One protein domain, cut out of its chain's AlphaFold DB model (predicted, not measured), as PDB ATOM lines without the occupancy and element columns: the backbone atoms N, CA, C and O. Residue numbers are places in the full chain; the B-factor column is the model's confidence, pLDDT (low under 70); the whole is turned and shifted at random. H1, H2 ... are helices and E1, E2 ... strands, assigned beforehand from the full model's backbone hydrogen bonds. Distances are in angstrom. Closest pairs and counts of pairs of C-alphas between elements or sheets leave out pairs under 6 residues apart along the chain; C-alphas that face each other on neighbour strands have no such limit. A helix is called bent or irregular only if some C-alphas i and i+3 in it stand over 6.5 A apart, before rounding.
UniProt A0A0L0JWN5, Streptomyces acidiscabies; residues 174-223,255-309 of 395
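Overview. This is residues 174 to 223 and 255 to 309 of the 395 residues of a protein of Streptomyces acidiscabies (UniProt A0A0L0JWN5). A small twisted sheet of four strands, E2, E1, E3 and E4, has one long helix, H3, over one face and no named helix over the other. H1 and H2 cross each other at the end of H3 where it begins, H4 lies off its other end, and a long link, residues 279 to 292, loops away from the body. The printed part has 105 residues, with the order H1 H2 E1 E2 E3 H3 E4 H4 and a mixed sheet, E2 E1 E3 E4. The class is mixed, helices and strands; the whole is compact, with a radius of gyration of the C-alphas of 14.4 A and spans of 46 by 31 by 26 A.

Arrangement. H1, residues 174 to 180, touches H2, residues 186 to 195, at a steep tilt of 56 degrees, opposite ways; the closest C-alphas, of Leu 179 and Arg 189, are 4.6 A apart. E1, residues 203 to 209, and E2, residues 215 to 219, form an antiparallel hairpin, with N 205 and O 217 at 2.9 A. E3, residues 256 to 258, is antiparallel to E1, with N 208 and O 257 at 2.8 A. H3, residues 264 to 278, the hub, is on the sheet at a height of 7.6 A, and the closest C-alphas of H3 and E1, of Trp 271 and Val 206, are 5.3 A apart. E4, residues 293 to 295, is parallel to E3, with N 258 and O 294 at 2.8 A; E3, H3 and E4 form a strand-helix-strand unit, two parallel neighbour strands with a helix between. H1 touches residues 267 to 271 of H3, about perpendicular at 86 degrees, closest at the C-alphas of Leu 180 and Pro 268, 4.7 A. H4, residues 300 to 308, only just touches H3, with 3 pairs of C-alphas within 8 A, the closest those of Ala 306 and Thr 276, 6.7 A. Every O i to N i+4 pair is within hydrogen-bond range in H1 and H2, 9 of 11 in H3, and 0 of 5 in H4, where 6 of 6 O i to N i+3 pairs are.

Along the chain. H1 begins with C-alpha 174 at (117.705, 136.200, 150.631). H2 is 13.7 A long, E1 20.0 A, E2 12.9 A, H3 20.8 A and H4 15.1 A. H3 is irregular: C-alphas 265 and 268 are 7.4 A apart. H4 ends with C-alpha 308 at (112.550, 142.813, 180.684).

Size, cuts and confidence. The C-alphas farthest apart, of Gln 187 and Ala 286, are 47.8 A apart. Residues 224 to 254 are not printed, and C-alphas 223 and 255 are 22.8 A apart across the cut. The link from H3 to E4 is long, with 14 residues. Mean pLDDT of the printed part is 87.3; residues 220 to 223 are under 70.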
ATOM      1  N   ALA A 174     118.260 134.907 151.015       78.94
ATOM      2  CA  ALA A 174     117.705 136.200 150.631       78.94
ATOM      3  C   ALA A 174     116.175 136.166 150.499       78.94
ATOM      4  O   ALA A 174     115.489 137.116 150.886       78.94
ATOM      5  N   LEU A 175     115.604 135.068 149.989       84.38
ATOM      6  CA  LEU A 175     114.147 134.896 149.951       84.38
ATOM      7  C   LEU A 175     113.577 134.679 151.354       84.38
ATOM      8  O   LEU A 175     112.499 135.192 151.649       84.38
ATOM      9  N   MET A 176     114.288 133.945 152.214       85.81
ATOM     10  CA  MET A 176     113.897 133.777 153.615       85.81
ATOM     11  C   MET A 176     113.938 135.114 154.364       85.81
ATOM     12  O   MET A 176     112.966 135.477 155.017       85.81
ATOM     13  N   GLU A 177     115.015 135.882 154.210       85.88
ATOM     14  CA  GLU A 177     115.162 137.221 154.784       85.88
ATOM     15  C   GLU A 177     114.041 138.149 154.308       85.88
ATOM     16  O   GLU A 177     113.343 138.735 155.130       85.88
ATOM     17  N   THR A 178     113.771 138.180 152.999       92.38
ATOM     18  CA  THR A 178     112.668 138.972 152.430       92.38
ATOM     19  C   THR A 178     111.310 138.551 152.996       92.38
ATOM     20  O   THR A 178     110.465 139.401 153.259       92.38
ATOM     21  N   LEU A 179     111.062 137.248 153.173       91.88
ATOM     22  CA  LEU A 179     109.798 136.747 153.721       91.88
ATOM     23  C   LEU A 179     109.598 137.157 155.189       91.88
ATOM     24  O   LEU A 179     108.468 137.441 155.589       91.88
ATOM     25  N   LEU A 180     110.670 137.158 155.982       92.06
ATOM     26  CA  LEU A 180     110.629 137.437 157.419       92.06
ATOM     27  C   LEU A 180     110.800 138.927 157.761       92.06
ATOM     28  O   LEU A 180     110.562 139.312 158.906       92.06
ATOM     29  N   ASP A 181     111.168 139.767 156.794       91.62
ATOM     30  CA  ASP A 181     111.286 141.214 156.973       91.62
ATOM     31  C   ASP A 181     109.902 141.879 157.101       91.62
ATOM     32  O   ASP A 181     109.092 141.923 156.168       91.62
ATOM     33  N   ALA A 182     109.614 142.432 158.282       92.12
ATOM     34  CA  ALA A 182     108.378 143.158 158.549       92.12
ATOM     35  C   ALA A 182     108.232 144.425 157.682       92.12
ATOM     36  O   ALA A 182     107.102 144.791 157.349       92.12
ATOM     37  N   GLY A 183     109.349 145.060 157.305       91.00
ATOM     38  CA  GLY A 183     109.401 146.285 156.504       91.00
ATOM     39  C   GLY A 183     109.349 146.058 154.992       91.00
ATOM     40  O   GLY A 183     109.091 147.005 154.245       91.00
ATOM     41  N   ALA A 184     109.545 144.822 154.522       92.25
ATOM     42  CA  ALA A 184     109.474 144.503 153.102       92.25
ATOM     43  C   ALA A 184     108.038 144.652 152.554       92.25
ATOM     44  O   ALA A 184     107.070 144.258 153.218       92.25
ATOM     45  N   PRO A 185     107.865 145.151 151.312       92.94
ATOM     46  CA  PRO A 185     106.552 145.259 150.685       92.94
ATOM     47  C   PRO A 185     105.822 143.913 150.637       92.94
ATOM     48  O   PRO A 185     106.407 142.891 150.276       92.94
ATOM     49  N   GLU A 186     104.514 143.918 150.904       93.12
ATOM     50  CA  GLU A 186     103.686 142.703 150.939       93.12
ATOM     51  C   GLU A 186     103.850 141.837 149.679       93.12
ATOM     52  O   GLU A 186     104.021 140.620 149.750       93.12
ATOM     53  N   GLN A 187     103.887 142.483 148.513       91.38
ATOM     54  CA  GLN A 187     104.065 141.833 147.215       91.38
ATOM     55  C   GLN A 187     105.413 141.107 147.101       91.38
ATOM     56  O   GLN A 187     105.465 140.003 146.553       91.38
ATOM     57  N   ALA A 188     106.488 141.693 147.642       90.38
ATOM     58  CA  ALA A 188     107.814 141.084 147.673       90.38
ATOM     59  C   ALA A 188     107.828 139.856 148.594       90.38
ATOM     60  O   ALA A 188     108.318 138.798 148.198       90.38
ATOM     61  N   ARG A 189     107.179 139.940 149.762       91.38
ATOM     62  CA  ARG A 189     107.049 138.803 150.691       91.38
ATOM     63  C   ARG A 189     106.224 137.665 150.110       91.38
ATOM     64  O   ARG A 189     106.630 136.512 150.190       91.38
ATOM     65  N   LEU A 190     105.103 137.958 149.451       90.00
ATOM     66  CA  LEU A 190     104.299 136.942 148.758       90.00
ATOM     67  C   LEU A 190     105.039 136.341 147.558       90.00
ATOM     68  O   LEU A 190     104.860 135.164 147.235       90.00
ATOM     69  N   HIS A 191     105.863 137.130 146.866       86.38
ATOM     70  CA  HIS A 191     106.750 136.609 145.832       86.38
ATOM     71  C   HIS A 191     107.790 135.655 146.430       86.38
ATOM     72  O   HIS A 191     107.949 134.550 145.912       86.38
ATOM     73  N   ALA A 192     108.422 136.026 147.545       86.62
ATOM     74  CA  ALA A 192     109.370 135.185 148.265       86.62
ATOM     75  C   ALA A 192     108.718 133.912 148.829       86.62
ATOM     76  O   ALA A 192     109.240 132.823 148.624       86.62
ATOM     77  N   ALA A 193     107.525 133.993 149.417       86.62
ATOM     78  CA  ALA A 193     106.783 132.827 149.897       86.62
ATOM     79  C   ALA A 193     106.483 131.834 148.762       86.62
ATOM     80  O   ALA A 193     106.767 130.640 148.877       86.62
ATOM     81  N   ARG A 194     105.993 132.337 147.618       85.06
ATOM     82  CA  ARG A 194     105.813 131.520 146.408       85.06
ATOM     83  C   ARG A 194     107.145 130.934 145.961       85.06
ATOM     84  O   ARG A 194     107.192 129.739 145.715       85.06
ATOM     85  N   ARG A 195     108.205 131.754 145.934       80.38
ATOM     86  CA  ARG A 195     109.654 131.444 145.943       80.38
ATOM     87  C   ARG A 195     110.038 130.137 146.623       80.38
ATOM     88  O   ARG A 195     110.654 129.252 146.023       80.38
ATOM     89  N   LEU A 196     109.612 130.056 147.871       77.94
ATOM     90  CA  LEU A 196     109.951 129.041 148.855       77.94
ATOM     91  C   LEU A 196     109.025 127.818 148.810       77.94
ATOM     92  O   LEU A 196     109.257 126.857 149.530       77.94
ATOM     93  N   GLY A 197     108.002 127.819 147.947       76.50
ATOM     94  CA  GLY A 197     107.052 126.708 147.826       76.50
ATOM     95  C   GLY A 197     105.875 126.771 148.785       76.50
ATOM     96  O   GLY A 197     105.145 125.792 148.907       76.50
ATOM     97  N   LEU A 198     105.667 127.908 149.446       83.31
ATOM     98  CA  LEU A 198     104.533 128.109 150.334       83.31
ATOM     99  C   LEU A 198     103.293 128.442 149.498       83.31
ATOM    100  O   LEU A 198     103.272 129.419 148.742       83.31
ATOM    101  N   ALA A 199     102.265 127.601 149.611       77.94
ATOM    102  CA  ALA A 199     101.004 127.796 148.907       77.94
ATOM    103  C   ALA A 199     100.258 129.033 149.449       77.94
ATOM    104  O   ALA A 199     100.284 129.280 150.656       77.94
ATOM    105  N   PRO A 200      99.557 129.804 148.599       74.25
ATOM    106  CA  PRO A 200      98.722 130.906 149.066       74.25
ATOM    107  C   PRO A 200      97.669 130.406 150.065       74.25
ATOM    108  O   PRO A 200      97.060 129.363 149.847       74.25
ATOM    109  N   GLY A 201      97.451 131.146 151.152       76.25
ATOM    110  CA  GLY A 201      96.442 130.812 152.164       76.25
ATOM    111  C   GLY A 201      96.836 129.708 153.151       76.25
ATOM    112  O   GLY A 201      96.094 129.476 154.101       76.25
ATOM    113  N   VAL A 202      97.999 129.061 152.989       83.00
ATOM    114  CA  VAL A 202      98.518 128.140 154.008       83.00
ATOM    115  C   VAL A 202      98.941 128.927 155.249       83.00
ATOM    116  O   VAL A 202      99.520 130.015 155.143       83.00
ATOM    117  N   ARG A 203      98.682 128.376 156.435       87.81
ATOM    118  CA  ARG A 203      99.347 128.845 157.651       87.81
ATOM    119  C   ARG A 203     100.721 128.209 157.740       87.81
ATOM    120  O   ARG A 203     100.929 127.070 157.326       87.81
ATOM    121  N   ALA A 204     101.674 128.938 158.285       87.56
ATOM    122  CA  ALA A 204     103.001 128.420 158.527       87.56
ATOM    123  C   ALA A 204     103.548 128.974 159.840       87.56
ATOM    124  O   ALA A 204     103.060 129.971 160.371       87.56
ATOM    125  N   ARG A 205     104.557 128.299 160.379       90.50
ATOM    126  CA  ARG A 205     105.298 128.751 161.554       90.50
ATOM    127  C   ARG A 205     106.779 128.821 161.246       90.50
ATOM    128  O   ARG A 205     107.281 128.040 160.435       90.50
ATOM    129  N   VAL A 206     107.473 129.735 161.909       90.69
ATOM    130  CA  VAL A 206     108.923 129.876 161.776       90.69
ATOM    131  C   VAL A 206     109.620 129.093 162.882       90.69
ATOM    132  O   VAL A 206     109.181 129.095 164.032       90.69
ATOM    133  N   VAL A 207     110.707 128.416 162.531       87.88
ATOM    134  CA  VAL A 207     111.580 127.709 163.467       87.88
ATOM    135  C   VAL A 207     112.948 128.375 163.445       87.88
ATOM    136  O   VAL A 207     113.527 128.564 162.374       87.88
ATOM    137  N   VAL A 208     113.464 128.711 164.628       90.50
ATOM    138  CA  VAL A 208     114.795 129.300 164.818       90.50
ATOM    139  C   VAL A 208     115.662 128.307 165.581       90.50
ATOM    140  O   VAL A 208     115.527 128.201 166.803       90.50
ATOM    141  N   PRO A 209     116.526 127.546 164.895       87.06
ATOM    142  CA  PRO A 209     117.586 126.797 165.555       87.06
ATOM    143  C   PRO A 209     118.574 127.745 166.240       87.06
ATOM    144  O   PRO A 209     118.788 128.857 165.763       87.06
ATOM    145  N   LEU A 210     119.213 127.291 167.318       85.19
ATOM    146  CA  LEU A 210     120.359 127.992 167.904       85.19
ATOM    147  C   LEU A 210     121.527 128.045 166.908       85.19
ATOM    148  O   LEU A 210     122.066 129.114 166.642       85.19
ATOM    149  N   ASP A 211     121.849 126.893 166.313       80.50
ATOM    150  CA  ASP A 211     122.995 126.699 165.422       80.50
ATOM    151  C   ASP A 211     122.530 126.391 163.991       80.50
ATOM    152  O   ASP A 211     122.702 125.284 163.474       80.50
ATOM    153  N   GLY A 212     121.871 127.352 163.339       77.44
ATOM    154  CA  GLY A 212     121.435 127.165 161.956       77.44
ATOM    155  C   GLY A 212     120.591 128.292 161.380       77.44
ATOM    156  O   GLY A 212     120.156 129.205 162.078       77.44
ATOM    157  N   ALA A 213     120.346 128.201 160.073       77.69
ATOM    158  CA  ALA A 213     119.453 129.118 159.382       77.69
ATOM    159  C   ALA A 213     117.989 128.857 159.777       77.69
ATOM    160  O   ALA A 213     117.590 127.699 159.973       77.69
ATOM    161  N   PRO A 214     117.173 129.914 159.875       84.12
ATOM    162  CA  PRO A 214     115.761 129.758 160.154       84.12
ATOM    163  C   PRO A 214     115.030 129.145 158.970       84.12
ATOM    164  O   PRO A 214     115.406 129.335 157.813       84.12
ATOM    165  N   TYR A 215     113.962 128.415 159.263       82.69
ATOM    166  CA  TYR A 215     113.147 127.786 158.233       82.69
ATOM    167  C   TYR A 215     111.663 127.864 158.569       82.69
ATOM    168  O   TYR A 215     111.260 127.994 159.727       82.69
ATOM    169  N   VAL A 216     110.843 127.795 157.524       83.38
ATOM    170  CA  VAL A 216     109.387 127.893 157.619       83.38
ATOM    171  C   VAL A 216     108.782 126.509 157.454       83.38
ATOM    172  O   VAL A 216     109.096 125.791 156.505       83.38
ATOM    173  N   VAL A 217     107.891 126.150 158.373       83.12
ATOM    174  CA  VAL A 217     107.152 124.889 158.341       83.12
ATOM    175  C   VAL A 217     105.683 125.197 158.054       83.12
ATOM    176  O   VAL A 217     105.032 125.843 158.884       83.12
ATOM    177  N   PRO A 218     105.137 124.779 156.896       80.31
ATOM    178  CA  PRO A 218     103.710 124.898 156.633       80.31
ATOM    179  C   PRO A 218     102.929 123.998 157.596       80.31
ATOM    180  O   PRO A 218     103.310 122.856 157.841       80.31
ATOM    181  N   VAL A 219     101.832 124.518 158.139       75.38
ATOM    182  CA  VAL A 219     100.944 123.803 159.058       75.38
ATOM    183  C   VAL A 219      99.649 123.510 158.301       75.38
ATOM    184  O   VAL A 219      98.911 124.446 157.992       75.38
ATOM    185  N   PRO A 220      99.370 122.246 157.938       60.91
ATOM    186  CA  PRO A 220      98.123 121.902 157.270       60.91
ATOM    187  C   PRO A 220      96.932 122.096 158.217       60.91
ATOM    188  O   PRO A 220      97.040 121.854 159.417       60.91
ATOM    189  N   ALA A 221      95.773 122.466 157.661       57.28
ATOM    190  CA  ALA A 221      94.549 122.752 158.421       57.28
ATOM    191  C   ALA A 221      94.105 121.601 159.351       57.28
ATOM    192  O   ALA A 221      93.511 121.829 160.399       57.28
ATOM    193  N   SER A 222      94.448 120.351 159.024       50.00
ATOM    194  CA  SER A 222      94.176 119.179 159.867       50.00
ATOM    195  C   SER A 222      94.983 119.134 161.174       50.00
ATOM    196  O   SER A 222      94.593 118.423 162.096       50.00
ATOM    197  N   GLN A 223      96.084 119.886 161.272       52.12
ATOM    198  CA  GLN A 223      96.927 120.016 162.467       52.12
ATOM    199  C   GLN A 223      96.667 121.314 163.251       52.12
ATOM    200  O   GLN A 223      97.313 121.548 164.273       52.12
ATOM    201  N   ARG A 255     118.675 122.701 169.690       88.12
ATOM    202  CA  ARG A 255     117.985 123.747 170.452       88.12
ATOM    203  C   ARG A 255     117.240 124.655 169.486       88.12
ATOM    204  O   ARG A 255     117.849 125.124 168.525       88.12
ATOM    205  N   ALA A 256     115.947 124.875 169.700       90.00
ATOM    206  CA  ALA A 256     115.142 125.673 168.780       90.00
ATOM    207  C   ALA A 256     113.966 126.389 169.450       90.00
ATOM    208  O   ALA A 256     113.264 125.827 170.291       90.00
ATOM    209  N   GLY A 257     113.713 127.620 169.014       92.12
ATOM    210  CA  GLY A 257     112.463 128.324 169.270       92.12
ATOM    211  C   GLY A 257     111.494 128.140 168.107       92.12
ATOM    212  O   GLY A 257     111.895 128.206 166.944       92.12
ATOM    213  N   VAL A 258     110.221 127.905 168.406       90.88
ATOM    214  CA  VAL A 258     109.173 127.693 167.404       90.88
ATOM    215  C   VAL A 258     108.087 128.745 167.574       90.88
ATOM    216  O   VAL A 258     107.532 128.902 168.658       90.88
ATOM    217  N   GLY A 259     107.780 129.462 166.500       92.56
ATOM    218  CA  GLY A 259     106.761 130.503 166.489       92.56
ATOM    219  C   GLY A 259     105.333 129.958 166.382       92.56
ATOM    220  O   GLY A 259     105.135 128.778 166.066       92.56
ATOM    221  N   PRO A 260     104.325 130.821 166.598       92.25
ATOM    222  CA  PRO A 260     102.925 130.513 166.335       92.25
ATOM    223  C   PRO A 260     102.681 130.164 164.863       92.25
ATOM    224  O   PRO A 260     103.376 130.644 163.960       92.25
ATOM    225  N   SER A 261     101.642 129.368 164.616       90.94
ATOM    226  CA  SER A 261     101.118 129.120 163.267       90.94
ATOM    227  C   SER A 261     100.307 130.323 162.790       90.94
ATOM    228  O   SER A 261      99.203 130.556 163.286       90.94
ATOM    229  N   LEU A 262     100.817 131.073 161.815       92.12
ATOM    230  CA  LEU A 262     100.221 132.316 161.318       92.12
ATOM    231  C   LEU A 262     100.066 132.310 159.785       92.12
ATOM    232  O   LEU A 262     100.714 131.513 159.102       92.12
ATOM    233  N   PRO A 263      99.206 133.173 159.208       91.56
ATOM    234  CA  PRO A 263      99.181 133.402 157.765       91.56
ATOM    235  C   PRO A 263     100.541 133.890 157.252       91.56
ATOM    236  O   PRO A 263     101.285 134.538 157.986       91.56
ATOM    237  N   LEU A 264     100.840 133.649 155.970       89.81
ATOM    238  CA  LEU A 264     102.144 133.972 155.366       89.81
ATOM    239  C   LEU A 264     102.607 135.421 155.583       89.81
ATOM    240  O   LEU A 264     103.795 135.665 155.759       89.81
ATOM    241  N   LEU A 265     101.680 136.379 155.588       90.56
ATOM    242  CA  LEU A 265     101.994 137.798 155.775       90.56
ATOM    243  C   LEU A 265     102.322 138.182 157.220       90.56
ATOM    244  O   LEU A 265     102.950 139.213 157.435       90.56
ATOM    245  N   SER A 266     101.930 137.348 158.180       94.31
ATOM    246  CA  SER A 266     102.205 137.509 159.612       94.31
ATOM    247  C   SER A 266     103.380 136.635 160.072       94.31
ATOM    248  O   SER A 266     103.624 136.485 161.267       94.31
ATOM    249  N   LEU A 267     104.137 136.036 159.145       93.62
ATOM    250  CA  LEU A 267     105.351 135.291 159.486       93.62
ATOM    251  C   LEU A 267     106.446 136.122 160.172       93.62
ATOM    252  O   LEU A 267     107.149 135.522 160.984       93.62
ATOM    253  N   PRO A 268     106.586 137.447 159.957       95.19
ATOM    254  CA  PRO A 268     107.484 138.262 160.777       95.19
ATOM    255  C   PRO A 268     107.162 138.194 162.280       95.19
ATOM    256  O   PRO A 268     108.077 138.113 163.099       95.19
ATOM    257  N   ASP A 269     105.879 138.118 162.652       95.19
ATOM    258  CA  ASP A 269     105.463 137.962 164.054       95.19
ATOM    259  C   ASP A 269     105.793 136.556 164.571       95.19
ATOM    260  O   ASP A 269     106.293 136.390 165.685       95.19
ATOM    261  N   SER A 270     105.579 135.531 163.735       94.94
ATOM    262  CA  SER A 270     105.969 134.152 164.054       94.94
ATOM    263  C   SER A 270     107.481 134.043 164.269       94.94
ATOM    264  O   SER A 270     107.928 133.419 165.227       94.94
ATOM    265  N   TRP A 271     108.268 134.713 163.427       94.88
ATOM    266  CA  TRP A 271     109.719 134.817 163.533       94.88
ATOM    267  C   TRP A 271     110.170 135.506 164.819       94.88
ATOM    268  O   TRP A 271     110.997 134.955 165.547       94.88
ATOM    269  N   ALA A 272     109.608 136.674 165.134       94.69
ATOM    270  CA  ALA A 272     109.924 137.400 166.358       94.69
ATOM    271  C   ALA A 272     109.616 136.556 167.606       94.69
ATOM    272  O   ALA A 272     110.471 136.397 168.479       94.69
ATOM    273  N   ALA A 273     108.439 135.932 167.650       94.75
ATOM    274  CA  ALA A 273     108.035 135.053 168.739       94.75
ATOM    275  C   ALA A 273     108.919 133.797 168.844       94.75
ATOM    276  O   ALA A 273     109.272 133.383 169.946       94.75
ATOM    277  N   ALA A 274     109.334 133.214 167.717       94.44
ATOM    278  CA  ALA A 274     110.244 132.073 167.684       94.44
ATOM    279  C   ALA A 274     111.640 132.438 168.224       94.44
ATOM    280  O   ALA A 274     112.222 131.675 168.992       94.44
ATOM    281  N   ARG A 275     112.162 133.631 167.900       93.50
ATOM    282  CA  ARG A 275     113.409 134.152 168.488       93.50
ATOM    283  C   ARG A 275     113.282 134.376 169.991       93.50
ATOM    284  O   ARG A 275     114.205 134.045 170.730       93.50
ATOM    285  N   THR A 276     112.146 134.891 170.453       94.75
ATOM    286  CA  THR A 276     111.853 134.994 171.887       94.75
ATOM    287  C   THR A 276     111.836 133.612 172.536       94.75
ATOM    288  O   THR A 276     112.526 133.404 173.529       94.75
ATOM    289  N   ALA A 277     111.134 132.644 171.944       94.81
ATOM    290  CA  ALA A 277     111.058 131.275 172.443       94.81
ATOM    291  C   ALA A 277     112.425 130.580 172.511       94.81
ATOM    292  O   ALA A 277     112.703 129.880 173.483       94.81
ATOM    293  N   LEU A 278     113.317 130.828 171.545       93.88
ATOM    294  CA  LEU A 278     114.678 130.282 171.543       93.88
ATOM    295  C   LEU A 278     115.446 130.642 172.828       93.88
ATOM    296  O   LEU A 278     116.189 129.813 173.353       93.88
ATOM    297  N   ARG A 279     115.216 131.834 173.390       93.12
ATOM    298  CA  ARG A 279     115.871 132.300 174.626       93.12
ATOM    299  C   ARG A 279     115.420 131.549 175.881       93.12
ATOM    300  O   ARG A 279     116.102 131.582 176.899       93.12
ATOM    301  N   PHE A 280     114.286 130.855 175.815       93.94
ATOM    302  CA  PHE A 280     113.794 129.990 176.889       93.94
ATOM    303  C   PHE A 280     114.313 128.550 176.783       93.94
ATOM    304  O   PHE A 280     114.005 127.736 177.655       93.94
ATOM    305  N   THR A 281     115.077 128.218 175.738       93.06
ATOM    306  CA  THR A 281     115.631 126.871 175.562       93.06
ATOM    307  C   THR A 281     116.783 126.601 176.527       93.06
ATOM    308  O   THR A 281     117.494 127.514 176.947       93.06
ATOM    309  N   ALA A 282     116.996 125.327 176.835       91.19
ATOM    310  CA  ALA A 282     118.131 124.827 177.597       91.19
ATOM    311  C   ALA A 282     118.888 123.755 176.802       91.19
ATOM    312  O   ALA A 282     118.391 123.235 175.801       91.19
ATOM    313  N   GLU A 283     120.085 123.401 177.254       88.12
ATOM    314  CA  GLU A 283     120.851 122.275 176.719       88.12
ATOM    315  C   GLU A 283     120.346 120.912 177.196       88.12
ATOM    316  O   GLU A 283     120.803 119.901 176.678       88.12
ATOM    317  N   ASP A 284     119.419 120.846 178.150       87.25
ATOM    318  CA  ASP A 284     118.959 119.579 178.735       87.25
ATOM    319  C   ASP A 284     120.133 118.755 179.298       87.25
ATOM    320  O   ASP A 284     120.339 117.580 178.992       87.25
ATOM    321  N   THR A 285     120.976 119.426 180.083       88.38
ATOM    322  CA  THR A 285     122.091 118.818 180.819       88.38
ATOM    323  C   THR A 285     121.900 119.028 182.319       88.38
ATOM    324  O   THR A 285     121.080 119.836 182.747       88.38
ATOM    325  N   ALA A 286     122.681 118.349 183.163       86.44
ATOM    326  CA  ALA A 286     122.604 118.569 184.612       86.44
ATOM    327  C   ALA A 286     122.960 120.017 185.026       86.44
ATOM    328  O   ALA A 286     122.422 120.527 186.010       86.44
ATOM    329  N   ALA A 287     123.840 120.673 184.260       87.00
ATOM    330  CA  ALA A 287     124.253 122.066 184.457       87.00
ATOM    331  C   ALA A 287     123.297 123.075 183.787       87.00
ATOM    332  O   ALA A 287     123.237 124.251 184.170       87.00
ATOM    333  N   ASP A 288     122.522 122.619 182.803       89.06
ATOM    334  CA  ASP A 288     121.501 123.411 182.135       89.06
ATOM    335  C   ASP A 288     120.224 122.608 181.833       89.06
ATOM    336  O   ASP A 288     119.949 122.259 180.680       89.06
ATOM    337  N   PRO A 289     119.437 122.287 182.871       88.88
ATOM    338  CA  PRO A 289     118.233 121.491 182.703       88.88
ATOM    339  C   PRO A 289     117.086 122.329 182.122       88.88
ATOM    340  O   PRO A 289     116.861 123.486 182.510       88.88
ATOM    341  N   GLY A 290     116.324 121.729 181.207       87.88
ATOM    342  CA  GLY A 290     115.141 122.344 180.617       87.88
ATOM    343  C   GLY A 290     114.877 121.911 179.174       87.88
ATOM    344  O   GLY A 290     115.601 121.089 178.621       87.88
ATOM    345  N   PRO A 291     113.841 122.476 178.538       88.00
ATOM    346  CA  PRO A 291     113.444 122.082 177.193       88.00
ATOM    347  C   PRO A 291     114.441 122.573 176.135       88.00
ATOM    348  O   PRO A 291     114.738 123.765 176.057       88.00
ATOM    349  N   ARG A 292     114.897 121.676 175.251       88.94
ATOM    350  CA  ARG A 292     115.678 122.055 174.055       88.94
ATOM    351  C   ARG A 292     114.840 122.782 173.010       88.94
ATOM    352  O   ARG A 292     115.355 123.637 172.295       88.94
ATOM    353  N   VAL A 293     113.552 122.460 172.926       89.06
ATOM    354  CA  VAL A 293     112.617 123.069 171.976       89.06
ATOM    355  C   VAL A 293     111.498 123.757 172.737       89.06
ATOM    356  O   VAL A 293     110.845 123.129 173.569       89.06
ATOM    357  N   VAL A 294     111.272 125.035 172.442       91.00
ATOM    358  CA  VAL A 294     110.227 125.843 173.081       91.00
ATOM    359  C   VAL A 294     109.300 126.415 172.020       91.00
ATOM    360  O   VAL A 294     109.752 127.042 171.063       91.00
ATOM    361  N   TYR A 295     107.998 126.218 172.211       91.00
ATOM    362  CA  TYR A 295     106.955 126.815 171.385       91.00
ATOM    363  C   TYR A 295     106.490 128.125 172.011       91.00
ATOM    364  O   TYR A 295     106.148 128.167 173.191       91.00
ATOM    365  N   ALA A 296     106.436 129.188 171.216       92.50
ATOM    366  CA  ALA A 296     105.966 130.492 171.665       92.50
ATOM    367  C   ALA A 296     104.505 130.455 172.147       92.50
ATOM    368  O   ALA A 296     104.178 131.116 173.129       92.50
ATOM    369  N   ASP A 297     103.660 129.630 171.513       89.38
ATOM    370  CA  ASP A 297     102.255 129.428 171.902       89.38
ATOM    371  C   ASP A 297     102.106 128.921 173.349       89.38
ATOM    372  O   ASP A 297     101.134 129.250 174.026       89.38
ATOM    373  N   ASP A 298     103.086 128.154 173.840       87.69
ATOM    374  CA  ASP A 298     103.040 127.538 175.168       87.69
ATOM    375  C   ASP A 298     103.606 128.466 176.270       87.69
ATOM    376  O   ASP A 298     103.464 128.174 177.457       87.69
ATOM    377  N   LEU A 299     104.245 129.592 175.914       88.56
ATOM    378  CA  LEU A 299     104.863 130.505 176.890       88.56
ATOM    379  C   LEU A 299     103.848 131.396 177.617       88.56
ATOM    380  O   LEU A 299     104.072 131.773 178.771       88.56
ATOM    381  N   GLY A 300     102.751 131.768 176.952       90.75
ATOM    382  CA  GLY A 300     101.768 132.710 177.492       90.75
ATOM    383  C   GLY A 300     102.416 133.981 178.066       90.75
ATOM    384  O   GLY A 300     103.339 134.547 177.482       90.75
ATOM    385  N   GLY A 301     101.972 134.412 179.251       89.56
ATOM    386  CA  GLY A 301     102.487 135.621 179.914       89.56
ATOM    387  C   GLY A 301     103.958 135.551 180.348       89.56
ATOM    388  O   GLY A 301     104.573 136.589 180.573       89.56
ATOM    389  N   VAL A 302     104.556 134.355 180.425       91.56
ATOM    390  CA  VAL A 302     105.979 134.194 180.780       91.56
ATOM    391  C   VAL A 302     106.888 134.777 179.692       91.56
ATOM    392  O   VAL A 302     107.995 135.219 180.001       91.56
ATOM    393  N   ALA A 303     106.413 134.863 178.442       91.25
ATOM    394  CA  ALA A 303     107.149 135.479 177.338       91.25
ATOM    395  C   ALA A 303     107.545 136.943 177.619       91.25
ATOM    396  O   ALA A 303     108.619 137.366 177.198       91.25
ATOM    397  N   LEU A 304     106.745 137.682 178.402       91.81
ATOM    398  CA  LEU A 304     107.011 139.082 178.769       91.81
ATOM    399  C   LEU A 304     108.312 139.254 179.569       91.81
ATOM    400  O   LEU A 304     108.942 140.311 179.530       91.81
ATOM    401  N   LEU A 305     108.775 138.205 180.260       91.38
ATOM    402  CA  LEU A 305     110.066 138.243 180.952       91.38
ATOM    403  C   LEU A 305     111.229 138.462 179.981       91.38
ATOM    404  O   LEU A 305     112.224 139.071 180.363       91.38
ATOM    405  N   ALA A 306     111.117 138.000 178.732       91.56
ATOM    406  CA  ALA A 306     112.165 138.166 177.731       91.56
ATOM    407  C   ALA A 306     112.335 139.627 177.286       91.56
ATOM    408  O   ALA A 306     113.422 139.997 176.847       91.56
ATOM    409  N   GLU A 307     111.303 140.458 177.418       88.00
ATOM    410  CA  GLU A 307     111.385 141.896 177.132       88.00
ATOM    411  C   GLU A 307     112.102 142.653 178.256       88.00
ATOM    412  O   GLU A 307     112.784 143.643 178.008       88.00
ATOM    413  N   THR A 308     111.978 142.164 179.494       87.75
ATOM    414  CA  THR A 308     112.550 142.813 180.684       87.75
ATOM    415  C   THR A 308     113.975 142.339 180.975       87.75
ATOM    416  O   THR A 308     114.842 143.126 181.347       87.75
ATOM    417  N   VAL A 309     114.233 141.039 180.825       87.00
ATOM    418  CA  VAL A 309     115.536 140.427 181.095       87.00
ATOM    419  C   VAL A 309     116.331 140.415 179.799       87.00
ATOM    420  O   VAL A 309     116.078 139.589 178.926       87.00
TER     421      VAL A 309